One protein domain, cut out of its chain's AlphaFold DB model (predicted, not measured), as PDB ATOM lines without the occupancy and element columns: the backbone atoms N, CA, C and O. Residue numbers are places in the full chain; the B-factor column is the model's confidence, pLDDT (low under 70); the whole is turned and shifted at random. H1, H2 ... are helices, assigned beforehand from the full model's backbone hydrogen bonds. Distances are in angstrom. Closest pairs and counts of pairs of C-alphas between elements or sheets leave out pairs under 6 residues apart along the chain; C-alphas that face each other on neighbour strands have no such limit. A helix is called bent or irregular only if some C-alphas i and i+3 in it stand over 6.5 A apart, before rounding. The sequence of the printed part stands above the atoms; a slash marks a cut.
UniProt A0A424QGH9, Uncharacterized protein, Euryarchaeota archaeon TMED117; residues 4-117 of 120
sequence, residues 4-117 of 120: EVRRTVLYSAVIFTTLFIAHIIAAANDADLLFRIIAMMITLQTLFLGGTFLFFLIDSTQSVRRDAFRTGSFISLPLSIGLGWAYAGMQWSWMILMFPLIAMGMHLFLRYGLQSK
ATOM      1  N   GLU A   4     -48.019  22.939   5.359       93.44
ATOM      2  CA  GLU A   4     -48.908  23.943   4.759       93.44
ATOM      3  C   GLU A   4     -48.602  24.148   3.273       93.44
ATOM      4  O   GLU A   4     -49.490  24.009   2.438       93.44
ATOM      5  N   VAL A   5     -47.324  24.334   2.923       94.44
ATOM      6  CA  VAL A   5     -46.884  24.469   1.524       94.44
ATOM      7  C   VAL A   5     -47.282  23.244   0.702       94.44
ATOM      8  O   VAL A   5     -47.794  23.381  -0.406       94.44
ATOM      9  N   ARG A   6     -47.114  22.034   1.255       95.62
ATOM     10  CA  ARG A   6     -47.535  20.795   0.583       95.62
ATOM     11  C   ARG A   6     -49.041  20.776   0.315       95.62
ATOM     12  O   ARG A   6     -49.445  20.391  -0.777       95.62
ATOM     13  N   ARG A   7     -49.864  21.173   1.291       95.38
ATOM     14  CA  ARG A   7     -51.328  21.245   1.133       95.38
ATOM     15  C   ARG A   7     -51.712  22.239   0.039       95.38
ATOM     16  O   ARG A   7     -52.495  21.894  -0.835       95.38
ATOM     17  N   THR A   8     -51.094  23.416   0.033       95.81
ATOM     18  CA  THR A   8     -51.298  24.450  -0.989       95.81
ATOM     19  C   THR A   8     -50.943  23.957  -2.393       95.81
ATOM     20  O   THR A   8     -51.718  24.156  -3.328       95.81
ATOM     21  N   VAL A   9     -49.810  23.259  -2.537       96.81
ATOM     22  CA  VAL A   9     -49.413  22.629  -3.805       96.81
ATOM     23  C   VAL A   9     -50.466  21.618  -4.260       96.81
ATOM     24  O   VAL A   9     -50.878  21.658  -5.415       96.81
ATOM     25  N   LEU A  10     -50.940  20.749  -3.360       97.06
ATOM     26  CA  LEU A  10     -51.962  19.748  -3.682       97.06
ATOM     27  C   LEU A  10     -53.285  20.395  -4.108       97.06
ATOM     28  O   LEU A  10     -53.844  20.002  -5.129       97.06
ATOM     29  N   TYR A  11     -53.765  21.410  -3.386       96.12
ATOM     30  CA  TYR A  11     -54.988  22.125  -3.759       96.12
ATOM     31  C   TYR A  11     -54.868  22.784  -5.130       96.12
ATOM     32  O   TYR A  11     -55.757  22.638  -5.966       96.12
ATOM     33  N   SER A  12     -53.748  23.456  -5.401       96.69
ATOM     34  CA  SER A  12     -53.533  24.068  -6.709       96.69
ATOM     35  C   SER A  12     -53.424  23.028  -7.826       96.69
ATOM     36  O   SER A  12     -53.996  23.228  -8.895       96.69
ATOM     37  N   ALA A  13     -52.769  21.891  -7.575       96.88
ATOM     38  CA  ALA A  13     -52.681  20.795  -8.535       96.88
ATOM     39  C   ALA A  13     -54.061  20.202  -8.866       96.88
ATOM     40  O   ALA A  13     -54.344  19.938 -10.034       96.88
ATOM     41  N   VAL A  14     -54.946  20.049  -7.874       97.94
ATOM     42  CA  VAL A  14     -56.330  19.593  -8.091       97.94
ATOM     43  C   VAL A  14     -57.119  20.599  -8.929       97.94
ATOM     44  O   VAL A  14     -57.781  20.197  -9.887       97.94
ATOM     45  N   ILE A  15     -57.011  21.899  -8.628       97.06
ATOM     46  CA  ILE A  15     -57.662  22.963  -9.413       97.06
ATOM     47  C   ILE A  15     -57.149  22.943 -10.856       97.06
ATOM     48  O   ILE A  15     -57.948  22.915 -11.789       97.06
ATOM     49  N   PHE A  16     -55.827  22.881 -11.038       96.81
ATOM     50  CA  PHE A  16     -55.203  22.845 -12.359       96.81
ATOM     51  C   PHE A  16     -55.662  21.625 -13.160       96.81
ATOM     52  O   PHE A  16     -56.060  21.752 -14.312       96.81
ATOM     53  N   THR A  17     -55.653  20.445 -12.537       97.75
ATOM     54  CA  THR A  17     -56.073  19.188 -13.174       97.75
ATOM     55  C   THR A  17     -57.545  19.246 -13.571       97.75
ATOM     56  O   THR A  17     -57.897  18.864 -14.682       97.75
ATOM     57  N   THR A  18     -58.400  19.780 -12.696       98.25
ATOM     58  CA  THR A  18     -59.828  19.966 -12.984       98.25
ATOM     59  C   THR A  18     -60.034  20.899 -14.174       98.25
ATOM     60  O   THR A  18     -60.782  20.562 -15.090       98.25
ATOM     61  N   LEU A  19     -59.336  22.040 -14.205       97.62
ATOM     62  CA  LEU A  19     -59.386  22.970 -15.334       97.62
ATOM     63  C   LEU A  19     -58.865  22.322 -16.620       97.62
ATOM     64  O   LEU A  19     -59.470  22.487 -17.672       97.62
ATOM     65  N   PHE A  20     -57.784  21.547 -16.549       96.50
ATOM     66  CA  PHE A  20     -57.220  20.862 -17.709       96.50
ATOM     67  C   PHE A  20     -58.176  19.805 -18.285       96.50
ATOM     68  O   PHE A  20     -58.371  19.739 -19.497       96.50
ATOM     69  N   ILE A  21     -58.844  19.024 -17.430       98.19
ATOM     70  CA  ILE A  21     -59.893  18.084 -17.856       98.19
ATOM     71  C   ILE A  21     -61.064  18.848 -18.485       98.19
ATOM     72  O   ILE A  21     -61.521  18.489 -19.569       98.19
ATOM     73  N   ALA A  22     -61.520  19.930 -17.848       97.94
ATOM     74  CA  ALA A  22     -62.601  20.758 -18.376       97.94
ATOM     75  C   ALA A  22     -62.241  21.379 -19.738       97.94
ATOM     76  O   ALA A  22     -63.092  21.444 -20.620       97.94
ATOM     77  N   HIS A  23     -60.981  21.768 -19.945       96.06
ATOM     78  CA  HIS A  23     -60.465  22.248 -21.226       96.06
ATOM     79  C   HIS A  23     -60.574  21.178 -22.323       96.06
ATOM     80  O   HIS A  23     -61.021  21.482 -23.427       96.06
ATOM     81  N   ILE A  24     -60.204  19.923 -22.028       95.75
ATOM     82  CA  ILE A  24     -60.338  18.803 -22.977       95.75
ATOM     83  C   ILE A  24     -61.812  18.555 -23.314       95.75
ATOM     84  O   ILE A  24     -62.154  18.414 -24.485       95.75
ATOM     85  N   ILE A  25     -62.691  18.536 -22.308       98.06
ATOM     86  CA  ILE A  25     -64.131  18.335 -22.517       98.06
ATOM     87  C   ILE A  25     -64.713  19.472 -23.366       98.06
ATOM     88  O   ILE A  25     -65.461  19.201 -24.301       98.06
ATOM     89  N   ALA A  26     -64.362  20.730 -23.086       97.06
ATOM     90  CA  ALA A  26     -64.830  21.875 -23.864       97.06
ATOM     91  C   ALA A  26     -64.381  21.795 -25.332       97.06
ATOM     92  O   ALA A  26     -65.193  22.035 -26.222       97.06
ATOM     93  N   ALA A  27     -63.127  21.398 -25.581       94.88
ATOM     94  CA  ALA A  27     -62.613  21.172 -26.930       94.88
ATOM     95  C   ALA A  27     -63.354  20.035 -27.653       94.88
ATOM     96  O   ALA A  27     -63.684  20.167 -28.823       94.88
ATOM     97  N   ALA A  28     -63.653  18.937 -26.954       97.44
ATOM     98  CA  ALA A  28     -64.348  17.783 -27.529       97.44
ATOM     99  C   ALA A  28     -65.832  18.039 -27.856       97.44
ATOM    100  O   ALA A  28     -66.432  17.245 -28.574       97.44
ATOM    101  N   ASN A  29     -66.427  19.106 -27.313       97.38
ATOM    102  CA  ASN A  29     -67.818  19.504 -27.560       97.38
ATOM    103  C   ASN A  29     -67.928  20.760 -28.448       97.38
ATOM    104  O   ASN A  29     -68.985  21.387 -28.464       97.38
ATOM    105  N   ASP A  30     -66.840  21.180 -29.108       95.94
ATOM    106  CA  ASP A  30     -66.783  22.391 -29.946       95.94
ATOM    107  C   ASP A  30     -67.261  23.673 -29.220       95.94
ATOM    108  O   ASP A  30     -67.768  24.627 -29.814       95.94
ATOM    109  N   ALA A  31     -67.107  23.717 -27.893       96.50
ATOM    110  CA  ALA A  31     -67.566  24.820 -27.055       96.50
ATOM    111  C   ALA A  31     -66.526  25.957 -27.017       96.50
ATOM    112  O   ALA A  31     -65.919  26.226 -25.977       96.50
ATOM    113  N   ASP A  32     -66.328  26.643 -28.148       95.38
ATOM    114  CA  ASP A  32     -65.252  27.625 -28.378       95.38
ATOM    115  C   ASP A  32     -65.084  28.674 -27.271       95.38
ATOM    116  O   ASP A  32     -63.969  28.969 -26.828       95.38
ATOM    117  N   LEU A  33     -66.191  29.267 -26.810       96.81
ATOM    118  CA  LEU A  33     -66.146  30.293 -25.767       96.81
ATOM    119  C   LEU A  33     -65.655  29.709 -24.436       96.81
ATOM    120  O   LEU A  33     -64.785  30.292 -23.789       96.81
ATOM    121  N   LEU A  34     -66.184  28.548 -24.046       96.06
ATOM    122  CA  LEU A  34     -65.816  27.872 -22.804       96.06
ATOM    123  C   LEU A  34     -64.355  27.412 -22.847       96.06
ATOM    124  O   LEU A  34     -63.612  27.642 -21.894       96.06
ATOM    125  N   PHE A  35     -63.931  26.846 -23.978       95.62
ATOM    126  CA  PHE A  35     -62.546  26.463 -24.232       95.62
ATOM    127  C   PHE A  35     -61.589  27.638 -23.996       95.62
ATOM    128  O   PHE A  35     -60.635  27.520 -23.225       95.62
ATOM    129  N   ARG A  36     -61.879  28.807 -24.587       96.44
ATOM    130  CA  ARG A  36     -61.045  30.012 -24.443       96.44
ATOM    131  C   ARG A  36     -61.006  30.536 -23.010       96.44
ATOM    132  O   ARG A  36     -59.939  30.935 -22.546       96.44
ATOM    133  N   ILE A  37     -62.139  30.527 -22.306       98.06
ATOM    134  CA  ILE A  37     -62.207  30.949 -20.899       98.06
ATOM    135  C   ILE A  37     -61.332  30.038 -20.034       98.06
ATOM    136  O   ILE A  37     -60.494  30.528 -19.281       98.06
ATOM    137  N   ILE A  38     -61.469  28.718 -20.173       97.69
ATOM    138  CA  ILE A  38     -60.692  27.762 -19.377       97.69
ATOM    139  C   ILE A  38     -59.201  27.855 -19.723       97.69
ATOM    140  O   ILE A  38     -58.368  27.883 -18.818       97.69
ATOM    141  N   ALA A  39     -58.849  27.974 -21.007       96.88
ATOM    142  CA  ALA A  39     -57.468  28.183 -21.436       96.88
ATOM    143  C   ALA A  39     -56.864  29.450 -20.803       96.88
ATOM    144  O   ALA A  39     -55.740  29.416 -20.303       96.88
ATOM    145  N   MET A  40     -57.624  30.550 -20.738       97.50
ATOM    146  CA  MET A  40     -57.199  31.766 -20.038       97.50
ATOM    147  C   MET A  40     -56.977  31.516 -18.540       97.50
ATOM    148  O   MET A  40     -55.972  31.968 -17.992       97.50
ATOM    149  N   MET A  41     -57.867  30.775 -17.871       97.81
ATOM    150  CA  MET A  41     -57.716  30.440 -16.449       97.81
ATOM    151  C   MET A  41     -56.462  29.594 -16.188       97.81
ATOM    152  O   MET A  41     -55.714  29.894 -15.258       97.81
ATOM    153  N   ILE A  42     -56.189  28.591 -17.031       97.56
ATOM    154  CA  ILE A  42     -54.968  27.770 -16.964       97.56
ATOM    155  C   ILE A  42     -53.724  28.639 -17.173       97.56
ATOM    156  O   ILE A  42     -52.751  28.515 -16.423       97.56
ATOM    157  N   THR A  43     -53.754  29.552 -18.148       97.50
ATOM    158  CA  THR A  43     -52.670  30.509 -18.403       97.50
ATOM    159  C   THR A  43     -52.389  31.369 -17.176       97.50
ATOM    160  O   THR A  43     -51.245  31.445 -16.726       97.50
ATOM    161  N   LEU A  44     -53.424  31.971 -16.584       96.94
ATOM    162  CA  LEU A  44     -53.277  32.795 -15.385       96.94
ATOM    163  C   LEU A  44     -52.753  31.977 -14.200       96.94
ATOM    164  O   LEU A  44     -51.797  32.394 -13.551       96.94
ATOM    165  N   GLN A  45     -53.310  30.791 -13.950       96.75
ATOM    166  CA  GLN A  45     -52.842  29.922 -12.871       96.75
ATOM    167  C   GLN A  45     -51.372  29.523 -13.057       96.75
ATOM    168  O   GLN A  45     -50.621  29.483 -12.085       96.75
ATOM    169  N   THR A  46     -50.948  29.266 -14.296       97.44
ATOM    170  CA  THR A  46     -49.562  28.910 -14.618       97.44
ATOM    171  C   THR A  46     -48.621  30.087 -14.379       97.44
ATOM    172  O   THR A  46     -47.626  29.943 -13.676       97.44
ATOM    173  N   LEU A  47     -48.937  31.267 -14.926       96.81
ATOM    174  CA  LEU A  47     -48.060  32.441 -14.847       96.81
ATOM    175  C   LEU A  47     -47.983  33.050 -13.441       96.81
ATOM    176  O   LEU A  47     -46.957  33.628 -13.092       96.81
ATOM    177  N   PHE A  48     -49.039  32.908 -12.636       96.19
ATOM    178  CA  PHE A  48     -49.155  33.514 -11.306       96.19
ATOM    179  C   PHE A  48     -49.135  32.491 -10.161       96.19
ATOM    180  O   PHE A  48     -49.521  32.826  -9.040       96.19
ATOM    181  N   LEU A  49     -48.665  31.262 -10.400       96.81
ATOM    182  CA  LEU A  49     -48.766  30.150  -9.447       96.81
ATOM    183  C   LEU A  49     -48.209  30.478  -8.051       96.81
ATOM    184  O   LEU A  49     -48.850  30.195  -7.038       96.81
ATOM    185  N   GLY A  50     -47.039  31.122  -7.981       94.00
ATOM    186  CA  GLY A  50     -46.459  31.574  -6.715       94.00
ATOM    187  C   GLY A  50     -47.354  32.580  -5.986       94.00
ATOM    188  O   GLY A  50     -47.515  32.484  -4.772       94.00
ATOM    189  N   GLY A  51     -47.987  33.503  -6.715       93.56
ATOM    190  CA  GLY A  51     -48.963  34.449  -6.165       93.56
ATOM    191  C   GLY A  51     -50.239  33.767  -5.665       93.56
ATOM    192  O   GLY A  51     -50.715  34.083  -4.577       93.56
ATOM    193  N   THR A  52     -50.751  32.769  -6.390       94.69
ATOM    194  CA  THR A  52     -51.895  31.954  -5.947       94.69
ATOM    195  C   THR A  52     -51.607  31.254  -4.619       94.69
ATOM    196  O   THR A  52     -52.467  31.200  -3.744       94.69
ATOM    197  N   PHE A  53     -50.382  30.763  -4.414       95.88
ATOM    198  CA  PHE A  53     -50.018  30.120  -3.148       95.88
ATOM    199  C   PHE A  53     -50.025  31.107  -1.979       95.88
ATOM    200  O   PHE A  53     -50.421  30.741  -0.875       95.88
ATOM    201  N   LEU A  54     -49.631  32.360  -2.219       94.06
ATOM    202  CA  LEU A  54     -49.696  33.414  -1.206       94.06
ATOM    203  C   LEU A  54     -51.121  33.780  -0.818       94.06
ATOM    204  O   LEU A  54     -51.346  34.139   0.337       94.06
ATOM    205  N   PHE A  55     -52.056  33.691  -1.763       93.25
ATOM    206  CA  PHE A  55     -53.475  33.887  -1.496       93.25
ATOM    207  C   PHE A  55     -54.031  32.780  -0.588       93.25
ATOM    208  O   PHE A  55     -54.713  33.075   0.385       93.25
ATOM    209  N   PHE A  56     -53.676  31.516  -0.839       93.44
ATOM    210  CA  PHE A  56     -54.097  30.387   0.006       93.44
ATOM    211  C   PHE A  56     -53.452  30.361   1.398       93.44
ATOM    212  O   PHE A  56     -53.961  29.691   2.290       93.44
ATOM    213  N   LEU A  57     -52.335  31.064   1.584       94.31
ATOM    214  CA  LEU A  57     -51.560  31.099   2.827       94.31
ATOM    215  C   LEU A  57     -51.564  32.502   3.451       94.31
ATOM    216  O   LEU A  57     -50.551  32.938   3.995       94.31
ATOM    217  N   ILE A  58     -52.671  33.242   3.326       92.00
ATOM    218  CA  ILE A  58     -52.765  34.627   3.811       92.00
ATOM    219  C   ILE A  58     -52.547  34.745   5.328       92.00
ATOM    220  O   ILE A  58     -51.885  35.683   5.762       92.00
ATOM    221  N   ASP A  59     -53.009  33.753   6.095       90.75
ATOM    222  CA  ASP A  59     -52.905  33.703   7.561       90.75
ATOM    223  C   ASP A  59     -51.641  32.976   8.066       90.75
ATOM    224  O   ASP A  59     -51.410  32.866   9.270       90.75
ATOM    225  N   SER A  60     -50.806  32.463   7.157       91.94
ATOM    226  CA  SER A  60     -49.576  31.749   7.509       91.94
ATOM    227  C   SER A  60     -48.422  32.707   7.811       91.94
ATOM    228  O   SER A  60     -48.397  33.871   7.407       91.94
ATOM    229  N   THR A  61     -47.389  32.192   8.480       92.62
ATOM    230  CA  THR A  61     -46.185  32.979   8.775       92.62
ATOM    231  C   THR A  61     -45.444  33.405   7.504       92.62
ATOM    232  O   THR A  61     -45.462  32.729   6.474       92.62
ATOM    233  N   GLN A  62     -44.715  34.517   7.593       90.19
ATOM    234  CA  GLN A  62     -43.937  35.070   6.478       90.19
ATOM    235  C   GLN A  62     -42.945  34.063   5.879       90.19
ATOM    236  O   GLN A  62     -42.796  33.975   4.661       90.19
ATOM    237  N   SER A  63     -42.300  33.246   6.719       91.31
ATOM    238  CA  SER A  63     -41.368  32.213   6.260       91.31
ATOM    239  C   SER A  63     -42.066  31.130   5.431       91.31
ATOM    240  O   SER A  63     -41.569  30.778   4.361       91.31
ATOM    241  N   VAL A  64     -43.242  30.656   5.865       94.00
ATOM    242  CA  VAL A  64     -44.068  29.689   5.117       94.00
ATOM    243  C   VAL A  64     -44.493  30.269   3.771       94.00
ATOM    244  O   VAL A  64     -44.380  29.605   2.740       94.00
ATOM    245  N   ARG A  65     -44.957  31.521   3.766       93.94
ATOM    246  CA  ARG A  65     -45.416  32.221   2.562       93.94
ATOM    247  C   ARG A  65     -44.288  32.404   1.551       93.94
ATOM    248  O   ARG A  65     -44.469  32.108   0.371       93.94
ATOM    249  N   ARG A  66     -43.096  32.789   2.014       93.50
ATOM    250  CA  ARG A  66     -41.894  32.900   1.179       93.50
ATOM    251  C   ARG A  66     -41.491  31.562   0.560       93.50
ATOM    252  O   ARG A  66     -41.202  31.501  -0.637       93.50
ATOM    253  N   ASP A  67     -41.501  30.491   1.353       94.62
ATOM    254  CA  ASP A  67     -41.202  29.135   0.878       94.62
ATOM    255  C   ASP A  67     -42.232  28.665  -0.161       94.62
ATOM    256  O   ASP A  67     -41.865  28.079  -1.187       94.62
ATOM    257  N   ALA A  68     -43.513  28.961   0.066       95.50
ATOM    258  CA  ALA A  68     -44.587  28.649  -0.866       95.50
ATOM    259  C   ALA A  68     -44.430  29.414  -2.181       95.50
ATOM    260  O   ALA A  68     -44.436  28.798  -3.244       95.50
ATOM    261  N   PHE A  69     -44.200  30.728  -2.128       96.31
ATOM    262  CA  PHE A  69     -43.985  31.549  -3.316       96.31
ATOM    263  C   PHE A  69     -42.816  31.038  -4.158       96.31
ATOM    264  O   PHE A  69     -42.947  30.897  -5.374       96.31
ATOM    265  N   ARG A  70     -41.685  30.702  -3.524       95.31
ATOM    266  CA  ARG A  70     -40.518  30.140  -4.217       95.31
ATOM    267  C   ARG A  70     -40.844  28.794  -4.865       95.31
ATOM    268  O   ARG A  70     -40.449  28.559  -6.002       95.31
ATOM    269  N   THR A  71     -41.586  27.943  -4.159       96.44
ATOM    270  CA  THR A  71     -42.025  26.634  -4.665       96.44
ATOM    271  C   THR A  71     -42.953  26.789  -5.871       96.44
ATOM    272  O   THR A  71     -42.709  26.179  -6.907       96.44
ATOM    273  N   GLY A  72     -43.967  27.654  -5.779       96.44
ATOM    274  CA  GLY A  72     -44.891  27.941  -6.879       96.44
ATOM    275  C   GLY A  72     -44.189  28.577  -8.081       96.44
ATOM    276  O   GLY A  72     -44.397  28.139  -9.208       96.44
ATOM    277  N   SER A  73     -43.275  29.522  -7.842       96.50
ATOM    278  CA  SER A  73     -42.444  30.116  -8.901       96.50
ATOM    279  C   SER A  73     -41.633  29.045  -9.629       96.50
ATOM    280  O   SER A  73     -41.605  29.020 -10.853       96.50
ATOM    281  N   PHE A  74     -41.010  28.124  -8.889       96.88
ATOM    282  CA  PHE A  74     -40.227  27.043  -9.480       96.88
ATOM    283  C   PHE A  74     -41.093  26.073 -10.297       96.88
ATOM    284  O   PHE A  74     -40.717  25.727 -11.411       96.88
ATOM    285  N   ILE A  75     -42.263  25.680  -9.782       97.38
ATOM    286  CA  ILE A  75     -43.205  24.788 -10.481       97.38
ATOM    287  C   ILE A  75     -43.789  25.455 -11.738       97.38
ATOM    288  O   ILE A  75     -44.021  24.777 -12.739       97.38
ATOM    289  N   SER A  76     -43.992  26.775 -11.728       97.50
ATOM    290  CA  SER A  76     -44.529  27.497 -12.889       97.50
ATOM    291  C   SER A  76     -43.642  27.407 -14.131       97.50
ATOM    292  O   SER A  76     -44.161  27.423 -15.242       97.50
ATOM    293  N   LEU A  77     -42.321  27.263 -13.969       96.75
ATOM    294  CA  LEU A  77     -41.380  27.229 -15.090       96.75
ATOM    295  C   LEU A  77     -41.630  26.032 -16.024       96.75
ATOM    296  O   LEU A  77     -41.947  26.271 -17.189       96.75
ATOM    297  N   PRO A  78     -41.576  24.762 -15.575       96.69
ATOM    298  CA  PRO A  78     -41.897  23.636 -16.450       96.69
ATOM    299  C   PRO A  78     -43.348  23.672 -16.955       96.69
ATOM    300  O   PRO A  78     -43.585  23.341 -18.115       96.69
ATOM    301  N   LEU A  79     -44.315  24.131 -16.147       96.56
ATOM    302  CA  LEU A  79     -45.709  24.268 -16.598       96.56
ATOM    303  C   LEU A  79     -45.852  25.277 -17.744       96.56
ATOM    304  O   LEU A  79     -46.566  25.025 -18.712       96.56
ATOM    305  N   SER A  80     -45.139  26.400 -17.670       97.31
ATOM    306  CA  SER A  80     -45.168  27.439 -18.702       97.31
ATOM    307  C   SER A  80     -44.545  26.985 -20.025       97.31
ATOM    308  O   SER A  80     -44.966  27.455 -21.077       97.31
ATOM    309  N   ILE A  81     -43.618  26.020 -20.009       97.12
ATOM    310  CA  ILE A  81     -43.128  25.371 -21.237       97.12
ATOM    311  C   ILE A  81     -44.266  24.584 -21.896       97.12
ATOM    312  O   ILE A  81     -44.503  24.738 -23.091       97.12
ATOM    313  N   GLY A  82     -45.006  23.786 -21.118       95.25
ATOM    314  CA  GLY A  82     -46.183  23.066 -21.617       95.25
ATOM    315  C   GLY A  82     -47.258  24.012 -22.158       95.25
ATOM    316  O   GLY A  82     -47.828  23.763 -23.218       95.25
ATOM    317  N   LEU A  83     -47.466  25.144 -21.482       96.00
ATOM    318  CA  LEU A  83     -48.355  26.203 -21.945       96.00
ATOM    319  C   LEU A  83     -47.889  26.790 -23.285       96.00
ATOM    320  O   LEU A  83     -48.677  26.886 -24.220       96.00
ATOM    321  N   GLY A  84     -46.606  27.129 -23.406       96.62
ATOM    322  CA  GLY A  84     -46.045  27.649 -24.650       96.62
ATOM    323  C   GLY A  84     -46.160  26.662 -25.807       96.62
ATOM    324  O   GLY A  84     -46.489  27.063 -26.920       96.62
ATOM    325  N   TRP A  85     -45.962  25.369 -25.543       96.94
ATOM    326  CA  TRP A  85     -46.164  24.311 -26.533       96.94
ATOM    327  C   TRP A  85     -47.628  24.212 -26.981       96.94
ATOM    328  O   TRP A  85     -47.895  24.121 -28.179       96.94
ATOM    329  N   ALA A  86     -48.583  24.320 -26.053       93.75
ATOM    330  CA  ALA A  86     -50.007  24.347 -26.386       93.75
ATOM    331  C   ALA A  86     -50.372  25.557 -27.269       93.75
ATOM    332  O   ALA A  86     -51.050  25.398 -28.281       93.75
ATOM    333  N   TYR A  87     -49.860  26.751 -26.945       93.44
ATOM    334  CA  TYR A  87     -50.077  27.964 -27.745       93.44
ATOM    335  C   TYR A  87     -49.349  27.943 -29.098       93.44
ATOM    336  O   TYR A  87     -49.803  28.584 -30.043       93.44
ATOM    337  N   ALA A  88     -48.262  27.179 -29.228       95.25
ATOM    338  CA  ALA A  88     -47.570  26.937 -30.495       95.25
ATOM    339  C   ALA A  88     -48.273  25.888 -31.384       95.25
ATOM    340  O   ALA A  88     -47.666  25.368 -32.318       95.25
ATOM    341  N   GLY A  89     -49.528  25.534 -31.087       92.69
ATOM    342  CA  GLY A  89     -50.271  24.520 -31.837       92.69
ATOM    343  C   GLY A  89     -49.683  23.117 -31.679       92.69
ATOM    344  O   GLY A  89     -49.754  22.319 -32.610       92.69
ATOM    345  N   MET A  90     -49.068  22.829 -30.525       93.81
ATOM    346  CA  MET A  90     -48.415  21.552 -30.216       93.81
ATOM    347  C   MET A  90     -47.231  21.217 -31.142       93.81
ATOM    348  O   MET A  90     -46.836  20.058 -31.277       93.81
ATOM    349  N   GLN A  91     -46.620  22.236 -31.752       95.38
ATOM    350  CA  GLN A  91     -45.426  22.113 -32.588       95.38
ATOM    351  C   GLN A  91     -44.185  22.636 -31.861       95.38
ATOM    352  O   GLN A  91     -44.264  23.530 -31.016       95.38
ATOM    353  N   TRP A  92     -43.013  22.100 -32.203       92.88
ATOM    354  CA  TRP A  92     -41.747  22.613 -31.681       92.88
ATOM    355  C   TRP A  92     -41.443  23.993 -32.271       92.88
ATOM    356  O   TRP A  92     -41.313  24.150 -33.481       92.88
ATOM    357  N   SER A  93     -41.325  24.998 -31.403       94.56
ATOM    358  CA  SER A  93     -41.054  26.384 -31.785       94.56
ATOM    359  C   SER A  93     -40.231  27.094 -30.717       94.56
ATOM    360  O   SER A  93     -40.425  26.882 -29.519       94.56
ATOM    361  N   TRP A  94     -39.339  27.997 -31.130       93.75
ATOM    362  CA  TRP A  94     -38.561  28.825 -30.197       93.75
ATOM    363  C   TRP A  94     -39.438  29.786 -29.396       93.75
ATOM    364  O   TRP A  94     -39.061  30.184 -28.295       93.75
ATOM    365  N   MET A  95     -40.648  30.085 -29.882       92.62
ATOM    366  CA  MET A  95     -41.628  30.892 -29.152       92.62
ATOM    367  C   MET A  95     -42.054  30.253 -27.823       92.62
ATOM    368  O   MET A  95     -42.445  30.977 -26.910       92.62
ATOM    369  N   ILE A  96     -41.922  28.929 -27.667       95.81
ATOM    370  CA  ILE A  96     -42.241  28.225 -26.414       95.81
ATOM    371  C   ILE A  96     -41.430  28.800 -25.247       95.81
ATOM    372  O   ILE A  96     -41.959  28.953 -24.148       95.81
ATOM    373  N   LEU A  97     -40.172  29.185 -25.488       95.06
ATOM    374  CA  LEU A  97     -39.276  29.713 -24.457       95.06
ATOM    375  C   LEU A  97     -39.688  31.102 -23.949       95.06
ATOM    376  O   LEU A  97     -39.267  31.495 -22.864       95.06
ATOM    377  N   MET A  98     -40.552  31.830 -24.662       96.06
ATOM    378  CA  MET A  98     -41.069  33.111 -24.172       96.06
ATOM    379  C   MET A  98     -41.934  32.941 -22.922       96.06
ATOM    380  O   MET A  98     -41.902  33.788 -22.035       96.06
ATOM    381  N   PHE A  99     -42.671  31.838 -22.805       97.00
ATOM    382  CA  PHE A  99     -43.577  31.596 -21.683       97.00
ATOM    383  C   PHE A  99     -42.866  31.446 -20.329       97.00
ATOM    384  O   PHE A  99     -43.262  32.152 -19.398       97.00
ATOM    385  N   PRO A 100     -41.804  30.629 -20.173       97.19
ATOM    386  CA  PRO A 100     -41.040  30.592 -18.927       97.19
ATOM    387  C   PRO A 100     -40.331  31.911 -18.624       97.19
ATOM    388  O   PRO A 100     -40.236  32.277 -17.454       97.19
ATOM    389  N   LEU A 101     -39.894  32.666 -19.639       97.12
ATOM    390  CA  LEU A 101     -39.328  34.003 -19.430       97.12
ATOM    391  C   LEU A 101     -40.380  34.984 -18.888       97.12
ATOM    392  O   LEU A 101     -40.110  35.706 -17.929       97.12
ATOM    393  N   ILE A 102     -41.596  34.966 -19.441       96.75
ATOM    394  CA  ILE A 102     -42.726  35.763 -18.947       96.75
ATOM    395  C   ILE A 102     -43.099  35.333 -17.525       96.75
ATOM    396  O   ILE A 102     -43.232  36.189 -16.653       96.75
ATOM    397  N   ALA A 103     -43.220  34.030 -17.258       96.94
ATOM    398  CA  ALA A 103     -43.526  33.508 -15.926       96.94
ATOM    399  C   ALA A 103     -42.471  33.948 -14.899       96.94
ATOM    400  O   ALA A 103     -42.816  34.406 -13.808       96.94
ATOM    401  N   MET A 104     -41.187  33.878 -15.258       96.50
ATOM    402  CA  MET A 104     -40.094  34.361 -14.418       96.50
ATOM    403  C   MET A 104     -40.217  35.866 -14.154       96.50
ATOM    404  O   MET A 104     -40.139  36.288 -13.000       96.50
ATOM    405  N   GLY A 105     -40.470  36.667 -15.193       96.50
ATOM    406  CA  GLY A 105     -40.692  38.109 -15.073       96.50
ATOM    407  C   GLY A 105     -41.862  38.457 -14.149       96.50
ATOM    408  O   GLY A 105     -41.713  39.304 -13.269       96.50
ATOM    409  N   MET A 106     -42.992  37.753 -14.276       95.88
ATOM    410  CA  MET A 106     -44.171  37.942 -13.422       95.88
ATOM    411  C   MET A 106     -43.867  37.634 -11.953       95.88
ATOM    412  O   MET A 106     -44.190  38.430 -11.071       95.88
ATOM    413  N   HIS A 107     -43.185  36.522 -11.672       95.81
ATOM    414  CA  HIS A 107     -42.798  36.180 -10.303       95.81
ATOM    415  C   HIS A 107     -41.753  37.149  -9.734       95.81
ATOM    416  O   HIS A 107     -41.826  37.500  -8.559       95.81
ATOM    417  N   LEU A 108     -40.809  37.641 -10.540       95.00
ATOM    418  CA  LEU A 108     -39.876  38.680 -10.096       95.00
ATOM    419  C   LEU A 108     -40.616  39.973  -9.748       95.00
ATOM    420  O   LEU A 108     -40.413  40.510  -8.661       95.00
ATOM    421  N   PHE A 109     -41.516  40.432 -10.618       93.88
ATOM    422  CA  PHE A 109     -42.329  41.623 -10.381       93.88
ATOM    423  C   PHE A 109     -43.157  41.504  -9.093       93.88
ATOM    424  O   PHE A 109     -43.097  42.385  -8.232       93.88
ATOM    425  N   LEU A 110     -43.855  40.378  -8.908       93.19
ATOM    426  CA  LEU A 110     -44.594  40.092  -7.676       93.19
ATOM    427  C   LEU A 110     -43.671  40.069  -6.462       93.19
ATOM    428  O   LEU A 110     -44.007  40.643  -5.430       93.19
ATOM    429  N   ARG A 111     -42.492  39.452  -6.578       91.81
ATOM    430  CA  ARG A 111     -41.533  39.395  -5.478       91.81
ATOM    431  C   ARG A 111     -41.123  40.793  -5.029       91.81
ATOM    432  O   ARG A 111     -41.197  41.077  -3.839       91.81
ATOM    433  N   TYR A 112     -40.743  41.667  -5.960       89.81
ATOM    434  CA  TYR A 112     -40.380  43.048  -5.636       89.81
ATOM    435  C   TYR A 112     -41.546  43.818  -5.003       89.81
ATOM    436  O   TYR A 112     -41.360  44.492  -3.989       89.81
ATOM    437  N   GLY A 113     -42.757  43.683  -5.552       85.75
ATOM    438  CA  GLY A 113     -43.946  44.368  -5.040       85.75
ATOM    439  C   GLY A 113     -44.422  43.883  -3.666       85.75
ATOM    440  O   GLY A 113     -45.053  44.642  -2.933       85.75
ATOM    441  N   LEU A 114     -44.136  42.630  -3.305       85.50
ATOM    442  CA  LEU A 114     -44.571  42.027  -2.043       85.50
ATOM    443  C   LEU A 114     -43.507  42.118  -0.944       85.50
ATOM    444  O   LEU A 114     -43.860  42.278   0.226       85.50
ATOM    445  N   GLN A 115     -42.220  42.105  -1.305       81.06
ATOM    446  CA  GLN A 115     -41.127  42.368  -0.364       81.06
ATOM    447  C   GLN A 115     -41.190  43.790   0.201       81.06
ATOM    448  O   GLN A 115     -40.987  43.976   1.398       81.06
ATOM    449  N   SER A 116     -41.544  44.787  -0.617       75.12
ATOM    450  CA  SER A 116     -41.716  46.173  -0.146       75.12
ATOM    451  C   SER A 116     -42.827  46.326   0.901       75.12
ATOM    452  O   SER A 116     -42.801  47.263   1.693       75.12
ATOM    453  N   LYS A 117     -43.783  45.391   0.932       77.75
ATOM    454  CA  LYS A 117     -44.912  45.362   1.870       77.75
ATOM    455  C   LYS A 117     -44.710  44.386   3.029       77.75
ATOM    456  O   LYS A 117     -45.645  44.167   3.795       77.75
TER     457      LYS A 117
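AT A GLANCE: This is residues 4 to 117 of the 120 residues of an uncharacterized protein of Euryarchaeota archaeon TMED117 (UniProt A0A424QGH9). An elongated bundle of helices has the long H4 at its core, with H5 folded back along it and H1 on another side; H1 and H4 begin close together and spread as a narrow V, and H2 runs back from the far end of H1 to the middle of H4. The short H3 turns off nearly at a right angle after H2 and packs on H4 and on the first part of H1. The printed part has 114 residues, with five named helices in the order H1, H2, H3, H4, H5 and no named strand; the class is all helix. It is compact, with a radius of gyration of the C-alphas of 15.0 A, and spans 45 by 28 by 20 A.

IN THESE COORDINATES: H1, residues 4 to 28, begins at C-alpha 4 at (-48.908, 23.943, 4.759) and is 36.3 A long. H2, residues 32 to 47, is 22.4 A long. H3 is residues 49 to 56. H4, residues 62 to 87, is 35.5 A long and begins at C-alpha 62 at (-43.937, 35.070, 6.478). H4 has a kink of 35 degrees near residue 78; it is neither bent nor irregular, but only just: C-alphas 75 and 78 are 6.2 A apart. H5, residues 94 to 115, is 32.9 A long and ends at C-alpha 115 at (-41.127, 42.368, -0.364).

HOW THE PARTS SIT: H4 is the hub, touching the four other helices. H1, H2 and H4 form an up and down bundle, each running against the one before it. H1 touches H4 with residues 4 to 9 alone, the same way at a shallow tilt of 21 degrees; the closest C-alphas, of Val 5 and Ala 68, are 5.3 A apart. H1 and H2 form a hairpin at a shallow tilt of 24 degrees, closest at the C-alphas of Ala 26 and Phe 35, 5.1 A. H2 touches H4 at a steep tilt of 44 degrees, closest at the C-alphas of Thr 46 and Ser 76, 5.5 A. H3 and H4 form a hairpin at a steep tilt of 43 degrees, with the C-alphas of Gly 50 and Gly 72 closest at 4.0 A. H4 and H5 form a hairpin at a shallow tilt of 20 degrees, closest at the C-alphas of Gly 84 and Ile 96, 4.2 A. H1 and H5 are apart. Each O i to N i+4 pair is within hydrogen-bond range in H1, H2 and H3, against 20 of 22 in H4 and 15 of 18 in H5.

THE WHOLE: The two C-alphas farthest apart, of Asn 29 and Ser 116, are 46.3 A apart. The printed part has no cut. The link from H4 to H5 is short, the others are tight, and no link is long. The mean pLDDT of the printed part is 95.0, and no printed residue is under 70.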